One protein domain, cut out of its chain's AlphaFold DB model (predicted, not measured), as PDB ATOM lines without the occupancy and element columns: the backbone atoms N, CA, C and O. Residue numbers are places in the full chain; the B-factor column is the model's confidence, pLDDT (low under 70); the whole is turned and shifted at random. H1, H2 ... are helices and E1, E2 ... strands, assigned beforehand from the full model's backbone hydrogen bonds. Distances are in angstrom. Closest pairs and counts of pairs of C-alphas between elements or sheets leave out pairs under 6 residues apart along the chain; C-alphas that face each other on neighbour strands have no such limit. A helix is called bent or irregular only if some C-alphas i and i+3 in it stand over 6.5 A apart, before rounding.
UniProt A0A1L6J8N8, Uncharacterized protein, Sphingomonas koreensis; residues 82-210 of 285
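Overview. This is residues 82 to 210 of the 285 residues of an uncharacterized protein of Sphingomonas koreensis (UniProt A0A1L6J8N8). Two antiparallel sheets, E1-E2-E3-E4 and the twisted E5-E6-E7, come together near residues 187 and 188 of E7, and H2 packs on both. The far part of hairpin E6-E7 is a long arm that makes the length; H1 grazes both sheets, and residues 101 to 106 stick out. The 129 printed residues run E1 H1 E2 E3 E4 E5 E6 E7 H2, class mixed; the whole is compact, radius of gyration of the C-alphas 15.4 A, yet elongated, 51 by 32 by 24 A.

Along the chain. E1, residues 82 to 87, begins at C-alpha 82 (97.997, 79.692, 84.877). H1 is 89 to 103, 20.8 A; E2 122 to 127; E3 130 to 133; E4 136 to 139. E5, 146 to 154, 22.8 A, bends by 57 degrees at 149. E6 is 160 to 171, 33.4 A; E7 177 to 188, 35.2 A. H2, 191 to 208, 25.3 A, ends at C-alpha 208 (110.049, 89.499, 77.926); it is irregular, C-alphas 192 and 195 being 8.0 A apart.

Arrangement. E2 E3 E4 and E5 E6 E7 are meanders, each strand the antiparallel neighbour of the one before. Within hydrogen-bond range are N 85 and O 124, 3.0 A, in E1 and E2; N 125 and O 132, 2.8 A, in E2 and E3; N 131 and O 138, 2.9 A, in E3 and E4; N 152 and O 162, 2.9 A, in E5 and E6; N 163 and O 185, 2.8 A, in E6 and E7. H2 is on one face of E5 E6 E7, two layers, helix over sheet, at a height of 8.2 A; the closest C-alphas of E5 and H2, Val 151 and Arg 205, are 6.0 A apart. It is also on the first sheet, over E1 and E2, height 9.6 A. H1 and H2 are only just apart, 8.2 A. Every O i to N i+4 pair of H1 is within range, and 12 of 14 in H2.

Size, cuts and confidence. The C-alphas of Ser 174 and Ser 192, the two farthest apart, are 53.4 A apart. The printed part has no cut; the link H1 to E2 is long, 18 residues. Residues 171 to 176 have pLDDT under 70.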
ATOM      1  N   ILE A  82      97.239  80.515  85.835       96.88
ATOM      2  CA  ILE A  82      97.997  79.692  84.877       96.88
ATOM      3  C   ILE A  82      98.726  78.539  85.572       96.88
ATOM      4  O   ILE A  82      98.977  77.507  84.965       96.88
ATOM      5  N   ALA A  83      99.071  78.721  86.846       98.00
ATOM      6  CA  ALA A  83      99.668  77.701  87.690       98.00
ATOM      7  C   ALA A  83      99.359  78.010  89.155       98.00
ATOM      8  O   ALA A  83      99.225  79.178  89.543       98.00
ATOM      9  N   ARG A  84      99.250  76.958  89.963       98.19
ATOM     10  CA  ARG A  84      99.013  77.060  91.399       98.19
ATOM     11  C   ARG A  84      99.695  75.905  92.108       98.19
ATOM     12  O   ARG A  84      99.474  74.753  91.752       98.19
ATOM     13  N   TRP A  85     100.428  76.229  93.161       98.38
ATOM     14  CA  TRP A  85     100.932  75.251  94.112       98.38
ATOM     15  C   TRP A  85     100.896  75.828  95.522       98.38
ATOM     16  O   TRP A  85     100.876  77.045  95.722       98.38
ATOM     17  N   THR A  86     100.896  74.934  96.500       98.19
ATOM     18  CA  THR A  86     101.056  75.278  97.909       98.19
ATOM     19  C   THR A  86     102.426  74.789  98.330       98.19
ATOM     20  O   THR A  86     102.749  73.617  98.154       98.19
ATOM     21  N   LEU A  87     103.251  75.700  98.835       97.81
ATOM     22  CA  LEU A  87     104.574  75.363  99.324       97.81
ATOM     23  C   LEU A  87     104.455  74.789 100.742       97.81
ATOM     24  O   LEU A  87     103.997  75.519 101.628       97.81
ATOM     25  N   PRO A  88     104.867  73.531 100.987       98.06
ATOM     26  CA  PRO A  88     104.812  72.941 102.318       98.06
ATOM     27  C   PRO A  88     105.613  73.759 103.346       98.06
ATOM     28  O   PRO A  88     106.641  74.341 102.983       98.06
ATOM     29  N   PRO A  89     105.226  73.761 104.637       97.81
ATOM     30  CA  PRO A  89     105.926  74.507 105.689       97.81
ATOM     31  C   PRO A  89     107.445  74.283 105.706       97.81
ATOM     32  O   PRO A  89     108.220  75.235 105.735       97.81
ATOM     33  N   GLN A  90     107.879  73.026 105.585       97.62
ATOM     34  CA  GLN A  90     109.298  72.649 105.606       97.62
ATOM     35  C   GLN A  90     110.077  73.190 104.395       97.62
ATOM     36  O   GLN A  90     111.241  73.573 104.505       97.62
ATOM     37  N   GLU A  91     109.449  73.226 103.218       98.00
ATOM     38  CA  GLU A  91     110.029  73.851 102.025       98.00
ATOM     39  C   GLU A  91     110.083  75.371 102.180       98.00
ATOM     40  O   GLU A  91     111.080  75.995 101.819       98.00
ATOM     41  N   PHE A  92     109.059  75.976 102.788       97.75
ATOM     42  CA  PHE A  92     109.054  77.410 103.045       97.75
ATOM     43  C   PHE A  92     110.132  77.838 104.042       97.75
ATOM     44  O   PHE A  92     110.778  78.862 103.833       97.75
ATOM     45  N   ASP A  93     110.380  77.051 105.089       97.56
ATOM     46  CA  ASP A  93     111.479  77.306 106.023       97.56
ATOM     47  C   ASP A  93     112.844  77.250 105.332       97.56
ATOM     48  O   ASP A  93     113.673  78.141 105.531       97.56
ATOM     49  N   ARG A  94     113.062  76.270 104.447       97.44
ATOM     50  CA  ARG A  94     114.278  76.211 103.621       97.44
ATOM     51  C   ARG A  94     114.403  77.429 102.705       97.44
ATOM     52  O   ARG A  94     115.456  78.070 102.684       97.44
ATOM     53  N   PHE A  95     113.320  77.818 102.030       97.38
ATOM     54  CA  PHE A  95     113.280  79.041 101.224       97.38
ATOM     55  C   PHE A  95     113.641  80.283 102.050       97.38
ATOM     56  O   PHE A  95     114.463  81.081 101.613       97.38
ATOM     57  N   ARG A  96     113.103  80.430 103.267       96.44
ATOM     58  CA  ARG A  96     113.406  81.554 104.173       96.44
ATOM     59  C   ARG A  96     114.888  81.653 104.522       96.44
ATOM     60  O   ARG A  96     115.415  82.758 104.639       96.44
ATOM     61  N   VAL A  97     115.547  80.514 104.724       96.00
ATOM     62  CA  VAL A  97     116.991  80.459 104.995       96.00
ATOM     63  C   VAL A  97     117.781  80.892 103.762       96.00
ATOM     64  O   VAL A  97     118.708  81.691 103.888       96.00
ATOM     65  N   ILE A  98     117.404  80.411 102.575       95.69
ATOM     66  CA  ILE A  98     118.058  80.782 101.315       95.69
ATOM     67  C   ILE A  98     117.864  82.274 101.010       95.69
ATOM     68  O   ILE A  98     118.836  82.966 100.724       95.69
ATOM     69  N   ASP A  99     116.637  82.786 101.119       95.50
ATOM     70  CA  ASP A  99     116.304  84.188 100.844       95.50
ATOM     71  C   ASP A  99     117.081  85.151 101.756       95.50
ATOM     72  O   ASP A  99     117.590  86.174 101.300       95.50
ATOM     73  N   ARG A 100     117.293  84.773 103.025       94.00
ATOM     74  CA  ARG A 100     118.137  85.542 103.952       94.00
ATOM     75  C   ARG A 100     119.591  85.650 103.478       94.00
ATOM     76  O   ARG A 100     120.178  86.719 103.595       94.00
ATOM     77  N   ARG A 101     120.157  84.583 102.905       93.50
ATOM     78  CA  ARG A 101     121.526  84.610 102.353       93.50
ATOM     79  C   ARG A 101     121.644  85.537 101.144       93.50
ATOM     80  O   ARG A 101     122.710  86.095 100.911       93.50
ATOM     81  N   PHE A 102     120.570  85.705 100.370       91.94
ATOM     82  CA  PHE A 102     120.532  86.700  99.295       91.94
ATOM     83  C   PHE A 102     120.441  88.126  99.843       91.94
ATOM     84  O   PHE A 102     121.150  89.007  99.359       91.94
ATOM     85  N   ALA A 103     119.632  88.344 100.883       88.44
ATOM     86  CA  ALA A 103     119.523  89.637 101.560       88.44
ATOM     87  C   ALA A 103     120.878  90.135 102.102       88.44
ATOM     88  O   ALA A 103     121.199  91.315 101.984       88.44
ATOM     89  N   GLU A 104     121.709  89.230 102.630       87.62
ATOM     90  CA  GLU A 104     123.074  89.526 103.103       87.62
ATOM     91  C   GLU A 104     124.017  90.028 101.992       87.62
ATOM     92  O   GLU A 104     125.017  90.675 102.289       87.62
ATOM     93  N   ARG A 105     123.698  89.769 100.718       87.81
ATOM     94  CA  ARG A 105     124.454  90.233  99.540       87.81
ATOM     95  C   ARG A 105     123.858  91.488  98.900       87.81
ATOM     96  O   ARG A 105     124.129  91.766  97.739       87.81
ATOM     97  N   GLU A 106     122.998  92.198  99.626       83.94
ATOM     98  CA  GLU A 106     122.226  93.353  99.139       83.94
ATOM     99  C   GLU A 106     121.225  93.031  98.012       83.94
ATOM    100  O   GLU A 106     120.580  93.929  97.469       83.94
ATOM    101  N   GLU A 107     121.000  91.753  97.702       86.12
ATOM    102  CA  GLU A 107     120.014  91.322  96.712       86.12
ATOM    103  C   GLU A 107     118.658  91.054  97.379       86.12
ATOM    104  O   GLU A 107     118.145  89.931  97.386       86.12
ATOM    105  N   ASP A 108     118.086  92.084  97.991       90.62
ATOM    106  CA  ASP A 108     116.878  91.942  98.800       90.62
ATOM    107  C   ASP A 108     115.636  91.558  97.981       90.62
ATOM    108  O   ASP A 108     115.376  92.099  96.904       90.62
ATOM    109  N   ASN A 109     114.823  90.658  98.539       95.06
ATOM    110  CA  ASN A 109     113.572  90.224  97.924       95.06
ATOM    111  C   ASN A 109     112.460  91.275  98.112       95.06
ATOM    112  O   ASN A 109     112.218  91.778  99.215       95.06
ATOM    113  N   ASP A 110     111.745  91.588  97.033       95.19
ATOM    114  CA  ASP A 110     110.545  92.428  97.034       95.19
ATOM    115  C   ASP A 110     109.412  91.781  97.856       95.19
ATOM    116  O   ASP A 110     108.620  92.480  98.506       95.19
ATOM    117  N   TYR A 111     109.361  90.444  97.894       95.81
ATOM    118  CA  TYR A 111     108.476  89.713  98.790       95.81
ATOM    119  C   TYR A 111     109.018  89.714 100.220       95.81
ATOM    120  O   TYR A 111     110.015  89.074 100.543       95.81
ATOM    121  N   LYS A 112     108.307  90.406 101.118       94.94
ATOM    122  CA  LYS A 112     108.611  90.382 102.550       94.94
ATOM    123  C   LYS A 112     108.217  89.032 103.140       94.94
ATOM    124  O   LYS A 112     107.074  88.849 103.563       94.94
ATOM    125  N   VAL A 113     109.182  88.125 103.218       94.50
ATOM    126  CA  VAL A 113     108.961  86.778 103.737       94.50
ATOM    127  C   VAL A 113     108.521  86.828 105.216       94.50
ATOM    128  O   VAL A 113     109.200  87.452 106.041       94.50
ATOM    129  N   PRO A 114     107.376  86.218 105.584       93.62
ATOM    130  CA  PRO A 114     106.930  86.084 106.965       93.62
ATOM    131  C   PRO A 114     108.006  85.547 107.918       93.62
ATOM    132  O   PRO A 114     108.829  84.695 107.575       93.62
ATOM    133  N   ARG A 115     107.987  86.052 109.159       91.94
ATOM    134  CA  ARG A 115     108.896  85.606 110.232       91.94
ATOM    135  C   ARG A 115     108.511  84.253 110.817       91.94
ATOM    136  O   ARG A 115     109.365  83.577 111.381       91.94
ATOM    137  N   THR A 116     107.247  83.888 110.711       93.25
ATOM    138  CA  THR A 116     106.711  82.608 111.151       93.25
ATOM    139  C   THR A 116     106.173  81.886 109.932       93.25
ATOM    140  O   THR A 116     105.547  82.498 109.063       93.25
ATOM    141  N   THR A 117     106.463  80.595 109.853       93.31
ATOM    142  CA  THR A 117     105.978  79.754 108.766       93.31
ATOM    143  C   THR A 117     104.515  79.425 109.021       93.31
ATOM    144  O   THR A 117     104.192  78.960 110.116       93.31
ATOM    145  N   PRO A 118     103.613  79.708 108.066       94.50
ATOM    146  CA  PRO A 118     102.220  79.327 108.221       94.50
ATOM    147  C   PRO A 118     102.094  77.797 108.309       94.50
ATOM    148  O   PRO A 118     102.773  77.102 107.547       94.50
ATOM    149  N   PRO A 119     101.238  77.263 109.199       94.88
ATOM    150  CA  PRO A 119     101.102  75.818 109.402       94.88
ATOM    151  C   PRO A 119     100.590  75.093 108.153       94.88
ATOM    152  O   PRO A 119     101.019  73.977 107.878       94.88
ATOM    153  N   ASP A 120      99.753  75.756 107.355       96.06
ATOM    154  CA  ASP A 120      99.198  75.211 106.109       96.06
ATOM    155  C   ASP A 120     100.139  75.390 104.902       96.06
ATOM    156  O   ASP A 120      99.810  75.011 103.778       96.06
ATOM    157  N   GLY A 121     101.315  75.988 105.112       96.00
ATOM    158  CA  GLY A 121     102.226  76.366 104.040       96.00
ATOM    159  C   GLY A 121     101.854  77.690 103.366       96.00
ATOM    160  O   GLY A 121     101.128  78.523 103.911       96.00
ATOM    161  N   VAL A 122     102.413  77.932 102.181       97.69
ATOM    162  CA  VAL A 122     102.239  79.198 101.454       97.69
ATOM    163  C   VAL A 122     101.691  78.945 100.062       97.69
ATOM    164  O   VAL A 122     102.364  78.367  99.212       97.69
ATOM    165  N   ASP A 123     100.488  79.451  99.806       98.00
ATOM    166  CA  ASP A 123      99.896  79.443  98.472       98.00
ATOM    167  C   ASP A 123     100.647  80.385  97.526       98.00
ATOM    168  O   ASP A 123     100.859  81.570  97.827       98.00
ATOM    169  N   VAL A 124     100.986  79.848  96.355       98.44
ATOM    170  CA  VAL A 124     101.576  80.562  95.227       98.44
ATOM    171  C   VAL A 124     100.684  80.349  94.008       98.44
ATOM    172  O   VAL A 124     100.468  79.224  93.557       98.44
ATOM    173  N   ILE A 125     100.146  81.440  93.469       98.50
ATOM    174  CA  ILE A 125      99.263  81.426  92.300       98.50
ATOM    175  C   ILE A 125      99.829  82.378  91.260       98.50
ATOM    176  O   ILE A 125      99.970  83.573  91.519       98.50
ATOM    177  N   PHE A 126     100.107  81.872  90.067       98.31
ATOM    178  CA  PHE A 126     100.497  82.690  88.927       98.31
ATOM    179  C   PHE A 126      99.295  82.974  88.036       98.31
ATOM    180  O   PHE A 126      98.445  82.115  87.818       98.31
ATOM    181  N   SER A 127      99.253  84.180  87.488       96.81
ATOM    182  CA  SER A 127      98.334  84.611  86.435       96.81
ATOM    183  C   SER A 127      99.127  85.128  85.239       96.81
ATOM    184  O   SER A 127     100.355  85.153  85.269       96.81
ATOM    185  N   GLU A 128      98.444  85.564  84.184       93.44
ATOM    186  CA  GLU A 128      99.120  86.107  83.002       93.44
ATOM    187  C   GLU A 128      99.923  87.386  83.270       93.44
ATOM    188  O   GLU A 128     100.855  87.676  82.526       93.44
ATOM    189  N   ASP A 129      99.550  88.166  84.289       91.06
ATOM    190  CA  ASP A 129     100.120  89.492  84.551       91.06
ATOM    191  C   ASP A 129     100.581  89.702  85.995       91.06
ATOM    192  O   ASP A 129     100.815  90.838  86.418       91.06
ATOM    193  N   GLY A 130     100.727  88.627  86.764       95.81
ATOM    194  CA  GLY A 130     101.154  88.734  88.149       95.81
ATOM    195  C   GLY A 130     101.215  87.417  88.897       95.81
ATOM    196  O   GLY A 130     100.757  86.376  88.421       95.81
ATOM    197  N   VAL A 131     101.751  87.500  90.107       97.88
ATOM    198  CA  VAL A 131     101.850  86.395  91.059       97.88
ATOM    199  C   VAL A 131     101.236  86.801  92.392       97.88
ATOM    200  O   VAL A 131     101.411  87.923  92.864       97.88
ATOM    201  N   LEU A 132     100.494  85.884  92.998       98.25
ATOM    202  CA  LEU A 132      99.966  85.986  94.348       98.25
ATOM    203  C   LEU A 132     100.728  84.988  95.216       98.25
ATOM    204  O   LEU A 132     100.580  83.785  95.023       98.25
ATOM    205  N   ILE A 133     101.518  85.480  96.168       97.75
ATOM    206  CA  ILE A 133     102.287  84.658  97.109       97.75
ATOM    207  C   ILE A 133     101.942  85.059  98.538       97.75
ATOM    208  O   ILE A 133     102.015  86.236  98.893       97.75
ATOM    209  N   GLY A 134     101.507  84.097  99.356       95.56
ATOM    210  CA  GLY A 134     101.171  84.360 100.763       95.56
ATOM    211  C   GLY A 134     100.116  85.459 100.944       95.56
ATOM    212  O   GLY A 134     100.151  86.219 101.907       95.56
ATOM    213  N   GLY A 135      99.203  85.607  99.976       95.12
ATOM    214  CA  GLY A 135      98.182  86.659  99.971       95.12
ATOM    215  C   GLY A 135      98.659  88.052  99.536       95.12
ATOM    216  O   GLY A 135      97.863  88.991  99.583       95.12
ATOM    217  N   VAL A 136      99.910  88.197  99.089       97.06
ATOM    218  CA  VAL A 136     100.456  89.443  98.534       97.06
ATOM    219  C   VAL A 136     100.528  89.343  97.017       97.06
ATOM    220  O   VAL A 136     101.121  88.412  96.474       97.06
ATOM    221  N   TYR A 137      99.899  90.295  96.329       97.00
ATOM    222  CA  TYR A 137      99.880  90.343  94.869       97.00
ATOM    223  C   TYR A 137     101.026  91.199  94.323       97.00
ATOM    224  O   TYR A 137     101.164  92.365  94.697       97.00
ATOM    225  N   PHE A 138     101.787  90.657  93.380       96.44
ATOM    226  CA  PHE A 138     102.818  91.362  92.630       96.44
ATOM    227  C   PHE A 138     102.432  91.391  91.155       96.44
ATOM    228  O   PHE A 138     102.293  90.349  90.516       96.44
ATOM    229  N   GLY A 139     102.257  92.596  90.611       93.81
ATOM    230  CA  GLY A 139     102.040  92.775  89.180       93.81
ATOM    231  C   GLY A 139     103.336  92.538  88.407       93.81
ATOM    232  O   GLY A 139     104.327  93.226  88.644       93.81
ATOM    233  N   LEU A 140     103.303  91.603  87.465       93.50
ATOM    234  CA  LEU A 140     104.389  91.271  86.546       93.50
ATOM    235  C   LEU A 140     104.061  91.865  85.173       93.50
ATOM    236  O   LEU A 140     103.786  91.164  84.203       93.50
ATOM    237  N   ALA A 141     104.026  93.196  85.108       88.06
ATOM    238  CA  ALA A 141     103.792  93.918  83.863       88.06
ATOM    239  C   ALA A 141     105.113  94.165  83.117       88.06
ATOM    240  O   ALA A 141     106.117  94.499  83.732       88.06
ATOM    241  N   MET A 142     105.107  94.098  81.784       84.94
ATOM    242  CA  MET A 142     106.262  94.494  80.950       84.94
ATOM    243  C   MET A 142     106.375  96.012  80.747       84.94
ATOM    244  O   MET A 142     107.385  96.536  80.273       84.94
ATOM    245  N   THR A 143     105.305  96.742  81.055       79.88
ATOM    246  CA  THR A 143     105.163  98.165  80.742       79.88
ATOM    247  C   THR A 143     104.589  98.923  81.925       79.88
ATOM    248  O   THR A 143     103.705  98.412  82.610       79.88
ATOM    249  N   GLY A 144     104.992 100.181  82.080       78.19
ATOM    250  CA  GLY A 144     104.492 101.071  83.122       78.19
ATOM    251  C   GLY A 144     105.599 101.520  84.069       78.19
ATOM    252  O   GLY A 144     106.779 101.395  83.757       78.19
ATOM    253  N   ILE A 145     105.179 102.083  85.201       81.62
ATOM    254  CA  ILE A 145     106.064 102.630  86.238       81.62
ATOM    255  C   ILE A 145     106.822 101.510  86.958       81.62
ATOM    256  O   ILE A 145     108.017 101.643  87.182       81.62
ATOM    257  N   GLY A 146     106.144 100.409  87.285       85.00
ATOM    258  CA  GLY A 146     106.768  99.167  87.734       85.00
ATOM    259  C   GLY A 146     106.680  98.135  86.620       85.00
ATOM    260  O   GLY A 146     105.585  97.891  86.107       85.00
ATOM    261  N   ARG A 147     107.813  97.551  86.241       89.75
ATOM    262  CA  ARG A 147     107.871  96.451  85.278       89.75
ATOM    263  C   ARG A 147     108.842  95.376  85.730       89.75
ATOM    264  O   ARG A 147     109.714  95.670  86.539       89.75
ATOM    265  N   PHE A 148     108.713  94.172  85.195       93.19
ATOM    266  CA  PHE A 148     109.790  93.190  85.272       93.19
ATOM    267  C   PHE A 148     110.642  93.247  83.997       93.19
ATOM    268  O   PHE A 148     110.135  93.609  82.932       93.19
ATOM    269  N   ASP A 149     111.938  92.978  84.121       92.75
ATOM    270  CA  ASP A 149     112.914  93.052  83.024       92.75
ATOM    271  C   ASP A 149     113.719  91.761  82.828       92.75
ATOM    272  O   ASP A 149     114.295  91.564  81.761       92.75
ATOM    273  N   ASN A 150     113.712  90.864  83.813       94.44
ATOM    274  CA  ASN A 150     114.402  89.583  83.755       94.44
ATOM    275  C   ASN A 150     113.581  88.473  84.425       94.44
ATOM    276  O   ASN A 150     112.835  88.739  85.369       94.44
ATOM    277  N   VAL A 151     113.746  87.231  83.960       96.81
ATOM    278  CA  VAL A 151     113.186  86.017  84.574       96.81
ATOM    279  C   VAL A 151     114.212  84.899  84.542       96.81
ATOM    280  O   VAL A 151     114.667  84.495  83.470       96.81
ATOM    281  N   ARG A 152     114.522  84.337  85.709       96.56
ATOM    282  CA  ARG A 152     115.489  83.248  85.857       96.56
ATOM    283  C   ARG A 152     114.946  82.133  86.744       96.56
ATOM    284  O   ARG A 152     114.303  82.386  87.757       96.56
ATOM    285  N   TRP A 153     115.239  80.893  86.364       97.31
ATOM    286  CA  TRP A 153     115.060  79.729  87.227       97.31
ATOM    287  C   TRP A 153     116.299  79.547  88.101       97.31
ATOM    288  O   TRP A 153     117.418  79.543  87.586       97.31
ATOM    289  N   ILE A 154     116.110  79.381  89.406       96.38
ATOM    290  CA  ILE A 154     117.182  79.108  90.361       96.38
ATOM    291  C   ILE A 154     116.992  77.680  90.876       96.38
ATOM    292  O   ILE A 154     116.006  77.370  91.546       96.38
ATOM    293  N   GLY A 155     117.957  76.815  90.557       93.50
ATOM    294  CA  GLY A 155     118.005  75.414  90.986       93.50
ATOM    295  C   GLY A 155     118.446  75.245  92.442       93.50
ATOM    296  O   GLY A 155     119.439  74.577  92.707       93.50
ATOM    297  N   SER A 156     117.757  75.901  93.372       93.62
ATOM    298  CA  SER A 156     117.912  75.712  94.819       93.62
ATOM    299  C   SER A 156     116.974  74.621  95.351       93.62
ATOM    300  O   SER A 156     116.200  74.042  94.593       93.62
ATOM    301  N   ASP A 157     117.015  74.360  96.659       93.69
ATOM    302  CA  ASP A 157     116.079  73.470  97.356       93.69
ATOM    303  C   ASP A 157     115.356  74.225  98.501       93.69
ATOM    304  O   ASP A 157     115.965  74.462  99.549       93.69
ATOM    305  N   PRO A 158     114.089  74.654  98.322       96.31
ATOM    306  CA  PRO A 158     113.253  74.437  97.137       96.31
ATOM    307  C   PRO A 158     113.701  75.292  95.934       96.31
ATOM    308  O   PRO A 158     114.352  76.330  96.128       96.31
ATOM    309  N   PRO A 159     113.353  74.899  94.694       97.62
ATOM    310  CA  PRO A 159     113.612  75.716  93.513       97.62
ATOM    311  C   PRO A 159     112.848  77.041  93.585       97.62
ATOM    312  O   PRO A 159     111.846  77.163  94.291       97.62
ATOM    313  N   MET A 160     113.302  78.061  92.857       97.69
ATOM    314  CA  MET A 160     112.616  79.357  92.828       97.69
ATOM    315  C   MET A 160     112.686  80.033  91.461       97.69
ATOM    316  O   MET A 160     113.611  79.818  90.679       97.69
ATOM    317  N   ILE A 161     111.696  80.879  91.191       98.19
ATOM    318  CA  ILE A 161     111.662  81.764  90.027       98.19
ATOM    319  C   ILE A 161     112.018  83.165  90.503       98.19
ATOM    320  O   ILE A 161     111.389  83.701  91.416       98.19
ATOM    321  N   GLU A 162     113.021  83.758  89.876       97.56
ATOM    322  CA  GLU A 162     113.478  85.109  90.151       97.56
ATOM    323  C   GLU A 162     113.037  86.051  89.035       97.56
ATOM    324  O   GLU A 162     113.330  85.814  87.863       97.56
ATOM    325  N   PHE A 163     112.351  87.126  89.410       97.44
ATOM    326  CA  PHE A 163     111.960  88.214  88.526       97.44
ATOM    327  C   PHE A 163     112.784  89.454  88.868       97.44
ATOM    328  O   PHE A 163     112.686  89.967  89.983       97.44
ATOM    329  N   GLY A 164     113.557  89.962  87.910       95.56
ATOM    330  CA  GLY A 164     114.138  91.300  88.011       95.56
ATOM    331  C   GLY A 164     113.030  92.337  87.855       95.56
ATOM    332  O   GLY A 164     112.228  92.240  86.924       95.56
ATOM    333  N   THR A 165     112.924  93.283  88.785       93.62
ATOM    334  CA  THR A 165     111.917  94.348  88.773       93.62
ATOM    335  C   THR A 165     112.585  95.710  88.622       93.62
ATOM    336  O   THR A 165     113.665  95.971  89.142       93.62
ATOM    337  N   VAL A 166     111.931  96.612  87.895       92.12
ATOM    338  CA  VAL A 166     112.363  97.997  87.703       92.12
ATOM    339  C   VAL A 166     111.203  98.917  88.018       92.12
ATOM    340  O   VAL A 166     110.148  98.856  87.382       92.12
ATOM    341  N   LEU A 167     111.423  99.809  88.977       88.12
ATOM    342  CA  LEU A 167     110.533 100.912  89.300       88.12
ATOM    343  C   LEU A 167     111.137 102.219  88.778       88.12
ATOM    344  O   LEU A 167     112.183 102.667  89.246       88.12
ATOM    345  N   THR A 168     110.469 102.849  87.819       84.81
ATOM    346  CA  THR A 168     110.828 104.178  87.319       84.81
ATOM    347  C   THR A 168     110.127 105.242  88.150       84.81
ATOM    348  O   THR A 168     108.916 105.417  88.052       84.81
ATOM    349  N   THR A 169     110.887 105.980  88.951       80.06
ATOM    350  CA  THR A 169     110.380 107.124  89.714       80.06
ATOM    351  C   THR A 169     110.896 108.427  89.119       80.06
ATOM    352  O   THR A 169     112.028 108.496  88.646       80.06
ATOM    353  N   ALA A 170     110.072 109.470  89.154       74.31
ATOM    354  CA  ALA A 170     110.517 110.838  88.930       74.31
ATOM    355  C   ALA A 170     110.785 111.472  90.298       74.31
ATOM    356  O   ALA A 170     109.926 111.411  91.179       74.31
ATOM    357  N   THR A 171     111.970 112.040  90.491       59.66
ATOM    358  CA  THR A 171     112.338 112.738  91.727       59.66
ATOM    359  C   THR A 171     112.530 114.224  91.422       59.66
ATOM    360  O   THR A 171     113.142 114.557  90.412       59.66
ATOM    361  N   ASN A 172     112.036 115.076  92.331       50.66
ATOM    362  CA  ASN A 172     111.964 116.547  92.299       50.66
ATOM    363  C   ASN A 172     110.902 117.178  91.379       50.66
ATOM    364  O   ASN A 172     110.740 116.817  90.218       50.66
ATOM    365  N   LEU A 173     110.198 118.175  91.937       55.72
ATOM    366  CA  LEU A 173     109.190 119.000  91.254       55.72
ATOM    367  C   LEU A 173     109.816 120.080  90.353       55.72
ATOM    368  O   LEU A 173     109.156 120.561  89.440       55.72
ATOM    369  N   SER A 174     111.071 120.462  90.606       54.62
ATOM    370  CA  SER A 174     111.779 121.539  89.898       54.62
ATOM    371  C   SER A 174     112.637 121.054  88.724       54.62
ATOM    372  O   SER A 174     112.739 121.747  87.717       54.62
ATOM    373  N   VAL A 175     113.232 119.860  88.823       61.03
ATOM    374  CA  VAL A 175     113.999 119.209  87.747       61.03
ATOM    375  C   VAL A 175     113.629 117.734  87.744       61.03
ATOM    376  O   VAL A 175     113.946 117.023  88.693       61.03
ATOM    377  N   VAL A 176     112.962 117.275  86.684       66.94
ATOM    378  CA  VAL A 176     112.497 115.888  86.570       66.94
ATOM    379  C   VAL A 176     113.700 114.961  86.378       66.94
ATOM    380  O   VAL A 176     114.148 114.735  85.256       66.94
ATOM    381  N   HIS A 177     114.228 114.408  87.472       71.31
ATOM    382  CA  HIS A 177     115.215 113.332  87.413       71.31
ATOM    383  C   HIS A 177     114.496 111.987  87.366       71.31
ATOM    384  O   HIS A 177     113.822 111.589  88.319       71.31
ATOM    385  N   ILE A 178     114.651 111.273  86.253       79.69
ATOM    386  CA  ILE A 178     114.143 109.912  86.105       79.69
ATOM    387  C   ILE A 178     115.149 108.965  86.760       79.69
ATOM    388  O   ILE A 178     116.281 108.838  86.301       79.69
ATOM    389  N   ARG A 179     114.737 108.291  87.836       84.00
ATOM    390  CA  ARG A 179     115.537 107.269  88.516       84.00
ATOM    391  C   ARG A 179     114.924 105.894  88.292       84.00
ATOM    392  O   ARG A 179     113.728 105.691  88.501       84.00
ATOM    393  N   HIS A 180     115.771 104.940  87.928       86.88
ATOM    394  CA  HIS A 180     115.431 103.524  87.895       86.88
ATOM    395  C   HIS A 180     115.852 102.880  89.212       86.88
ATOM    396  O   HIS A 180     116.986 103.043  89.661       86.88
ATOM    397  N   ILE A 181     114.915 102.206  89.867       88.50
ATOM    398  CA  ILE A 181     115.170 101.434  91.078       88.50
ATOM    399  C   ILE A 181     114.990  99.970  90.713       88.50
ATOM    400  O   ILE A 181     113.882  99.564  90.368       88.50
ATOM    401  N   HIS A 182     116.082  99.215  90.767       91.81
ATOM    402  CA  HIS A 182     116.069  97.778  90.537       91.81
ATOM    403  C   HIS A 182     115.680  97.049  91.825       91.81
ATOM    404  O   HIS A 182     116.059  97.466  92.923       91.81
ATOM    405  N   GLY A 183     114.896  95.992  91.680       93.19
ATOM    406  CA  GLY A 183     114.504  95.074  92.737       93.19
ATOM    407  C   GLY A 183     114.466  93.649  92.201       93.19
ATOM    408  O   GLY A 183     114.624  93.416  91.001       93.19
ATOM    409  N   THR A 184     114.254  92.697  93.099       95.56
ATOM    410  CA  THR A 184     114.214  91.280  92.753       95.56
ATOM    411  C   THR A 184     113.053  90.633  93.481       95.56
ATOM    412  O   THR A 184     112.977  90.699  94.701       95.56
ATOM    413  N   LEU A 185     112.148  89.982  92.758       97.25
ATOM    414  CA  LEU A 185     111.087  89.171  93.345       97.25
ATOM    415  C   LEU A 185     111.448  87.696  93.192       97.25
ATOM    416  O   LEU A 185     111.455  87.175  92.078       97.25
ATOM    417  N   ARG A 186     111.705  87.010  94.308       97.56
ATOM    418  CA  ARG A 186     111.934  85.558  94.316       97.56
ATOM    419  C   ARG A 186     110.699  84.837  94.815       97.56
ATOM    420  O   ARG A 186     110.213  85.107  95.916       97.56
ATOM    421  N   VAL A 187     110.211  83.916  93.994       98.06
ATOM    422  CA  VAL A 187     109.016  83.116  94.256       98.06
ATOM    423  C   VAL A 187     109.424  81.646  94.373       98.06
ATOM    424  O   VAL A 187     109.869  81.074  93.376       98.06
ATOM    425  N   PRO A 188     109.286  81.011  95.549       98.25
ATOM    426  CA  PRO A 188     109.581  79.595  95.711       98.25
ATOM    427  C   PRO A 188     108.592  78.719  94.937       98.25
ATOM    428  O   PRO A 188     107.392  78.999  94.854       98.25
ATOM    429  N   VAL A 189     109.114  77.623  94.406       98.38
ATOM    430  CA  VAL A 189     108.375  76.583  93.697       98.38
ATOM    431  C   VAL A 189     108.424  75.322  94.539       98.38
ATOM    432  O   VAL A 189     109.501  74.906  94.957       98.38
ATOM    433  N   ALA A 190     107.263  74.716  94.789       97.94
ATOM    434  CA  ALA A 190     107.241  73.445  95.496       97.94
ATOM    435  C   ALA A 190     107.978  72.378  94.685       97.94
ATOM    436  O   ALA A 190     107.834  72.337  93.461       97.94
ATOM    437  N   VAL A 191     108.730  71.496  95.341       97.25
ATOM    438  CA  VAL A 191     109.495  70.447  94.638       97.25
ATOM    439  C   VAL A 191     108.566  69.600  93.759       97.25
ATOM    440  O   VAL A 191     108.866  69.354  92.588       97.25
ATOM    441  N   SER A 192     107.381  69.264  94.274       97.50
ATOM    442  CA  SER A 192     106.312  68.565  93.544       97.50
ATOM    443  C   SER A 192     105.738  69.347  92.353       97.50
ATOM    444  O   SER A 192     105.171  68.749  91.442       97.50
ATOM    445  N   ALA A 193     105.902  70.670  92.325       97.69
ATOM    446  CA  ALA A 193     105.412  71.572  91.284       97.69
ATOM    447  C   ALA A 193     106.522  72.063  90.334       97.69
ATOM    448  O   ALA A 193     106.290  72.981  89.546       97.69
ATOM    449  N   SER A 194     107.715  71.457  90.361       97.00
ATOM    450  CA  SER A 194     108.876  71.910  89.574       97.00
ATOM    451  C   SER A 194     108.580  72.043  88.074       97.00
ATOM    452  O   SER A 194     108.963  73.035  87.458       97.00
ATOM    453  N   GLN A 195     107.831  71.102  87.487       96.94
ATOM    454  CA  GLN A 195     107.442  71.160  86.072       96.94
ATOM    455  C   GLN A 195     106.505  72.344  85.769       96.94
ATOM    456  O   GLN A 195     106.651  73.005  84.739       96.94
ATOM    457  N   GLN A 196     105.557  72.639  86.667       97.50
ATOM    458  CA  GLN A 196     104.682  73.808  86.534       97.50
ATOM    459  C   GLN A 196     105.482  75.105  86.674       97.50
ATOM    460  O   GLN A 196     105.270  76.047  85.911       97.50
ATOM    461  N   GLY A 197     106.433  75.141  87.610       97.38
ATOM    462  CA  GLY A 197     107.341  76.267  87.779       97.38
ATOM    463  C   GLY A 197     108.182  76.540  86.529       97.38
ATOM    464  O   GLY A 197     108.271  77.690  86.101       97.38
ATOM    465  N   ASP A 198     108.751  75.505  85.906       97.00
ATOM    466  CA  ASP A 198     109.506  75.653  84.655       97.00
ATOM    467  C   ASP A 198     108.622  76.201  83.521       97.00
ATOM    468  O   ASP A 198     109.020  77.121  82.801       97.00
ATOM    469  N   HIS A 199     107.386  75.702  83.400       97.06
ATOM    470  CA  HIS A 199     106.422  76.226  82.433       97.06
ATOM    471  C   HIS A 199     106.137  77.723  82.655       97.06
ATOM    472  O   HIS A 199     106.159  78.506  81.701       97.06
ATOM    473  N   VAL A 200     105.928  78.140  83.908       97.31
ATOM    474  CA  VAL A 200     105.738  79.554  84.273       97.31
ATOM    475  C   VAL A 200     106.971  80.382  83.909       97.31
ATOM    476  O   VAL A 200     106.838  81.423  83.262       97.31
ATOM    477  N   ALA A 201     108.171  79.921  84.273       97.31
ATOM    478  CA  ALA A 201     109.414  80.629  83.988       97.31
ATOM    479  C   ALA A 201     109.637  80.810  82.479       97.31
ATOM    480  O   ALA A 201     110.002  81.904  82.047       97.31
ATOM    481  N   ARG A 202     109.369  79.776  81.667       96.81
ATOM    482  CA  ARG A 202     109.421  79.863  80.198       96.81
ATOM    483  C   ARG A 202     108.410  80.861  79.650       96.81
ATOM    484  O   ARG A 202     108.799  81.749  78.897       96.81
ATOM    485  N   ARG A 203     107.151  80.794  80.092       95.31
ATOM    486  CA  ARG A 203     106.103  81.720  79.643       95.31
ATOM    487  C   ARG A 203     106.477  83.180  79.900       95.31
ATOM    488  O   ARG A 203     106.325  84.008  79.010       95.31
ATOM    489  N   PHE A 204     106.949  83.525  81.098       95.88
ATOM    490  CA  PHE A 204     107.325  84.915  81.377       95.88
ATOM    491  C   PHE A 204     108.602  85.351  80.639       95.88
ATOM    492  O   PHE A 204     108.743  86.533  80.330       95.88
ATOM    493  N   ARG A 205     109.489  84.414  80.283       95.69
ATOM    494  CA  ARG A 205     110.614  84.675  79.373       95.69
ATOM    495  C   ARG A 205     110.119  85.018  77.965       95.69
ATOM    496  O   ARG A 205     110.513  86.045  77.423       95.69
ATOM    497  N   ASP A 206     109.156  84.260  77.438       93.88
ATOM    498  CA  ASP A 206     108.499  84.554  76.154       93.88
ATOM    499  C   ASP A 206     107.770  85.913  76.165       93.88
ATOM    500  O   ASP A 206     107.692  86.597  75.141       93.88
ATOM    501  N   VAL A 207     107.246  86.334  77.323       91.69
ATOM    502  CA  VAL A 207     106.659  87.671  77.513       91.69
ATOM    503  C   VAL A 207     107.730  88.769  77.450       91.69
ATOM    504  O   VAL A 207     107.490  89.799  76.813       91.69
ATOM    505  N   ILE A 208     108.914  88.561  78.045       90.44
ATOM    506  CA  ILE A 208     110.049  89.499  77.926       90.44
ATOM    507  C   ILE A 208     110.512  89.615  76.480       90.44
ATOM    508  O   ILE A 208     110.675  90.723  75.965       90.44
ATOM    509  N   GLU A 209     110.649  88.474  75.810       90.00
ATOM    510  CA  GLU A 209     111.042  88.370  74.404       90.00
ATOM    511  C   GLU A 209     109.938  88.828  73.433       90.00
ATOM    512  O   GLU A 209     110.109  88.752  72.220       90.00
ATOM    513  N   ARG A 210     108.801  89.318  73.951       84.81
ATOM    514  CA  ARG A 210     107.642  89.821  73.191       84.81
ATOM    515  C   ARG A 210     106.995  88.798  72.256       84.81
ATOM    516  O   ARG A 210     106.179  89.174  71.415       84.81
TER     517      ARG A 210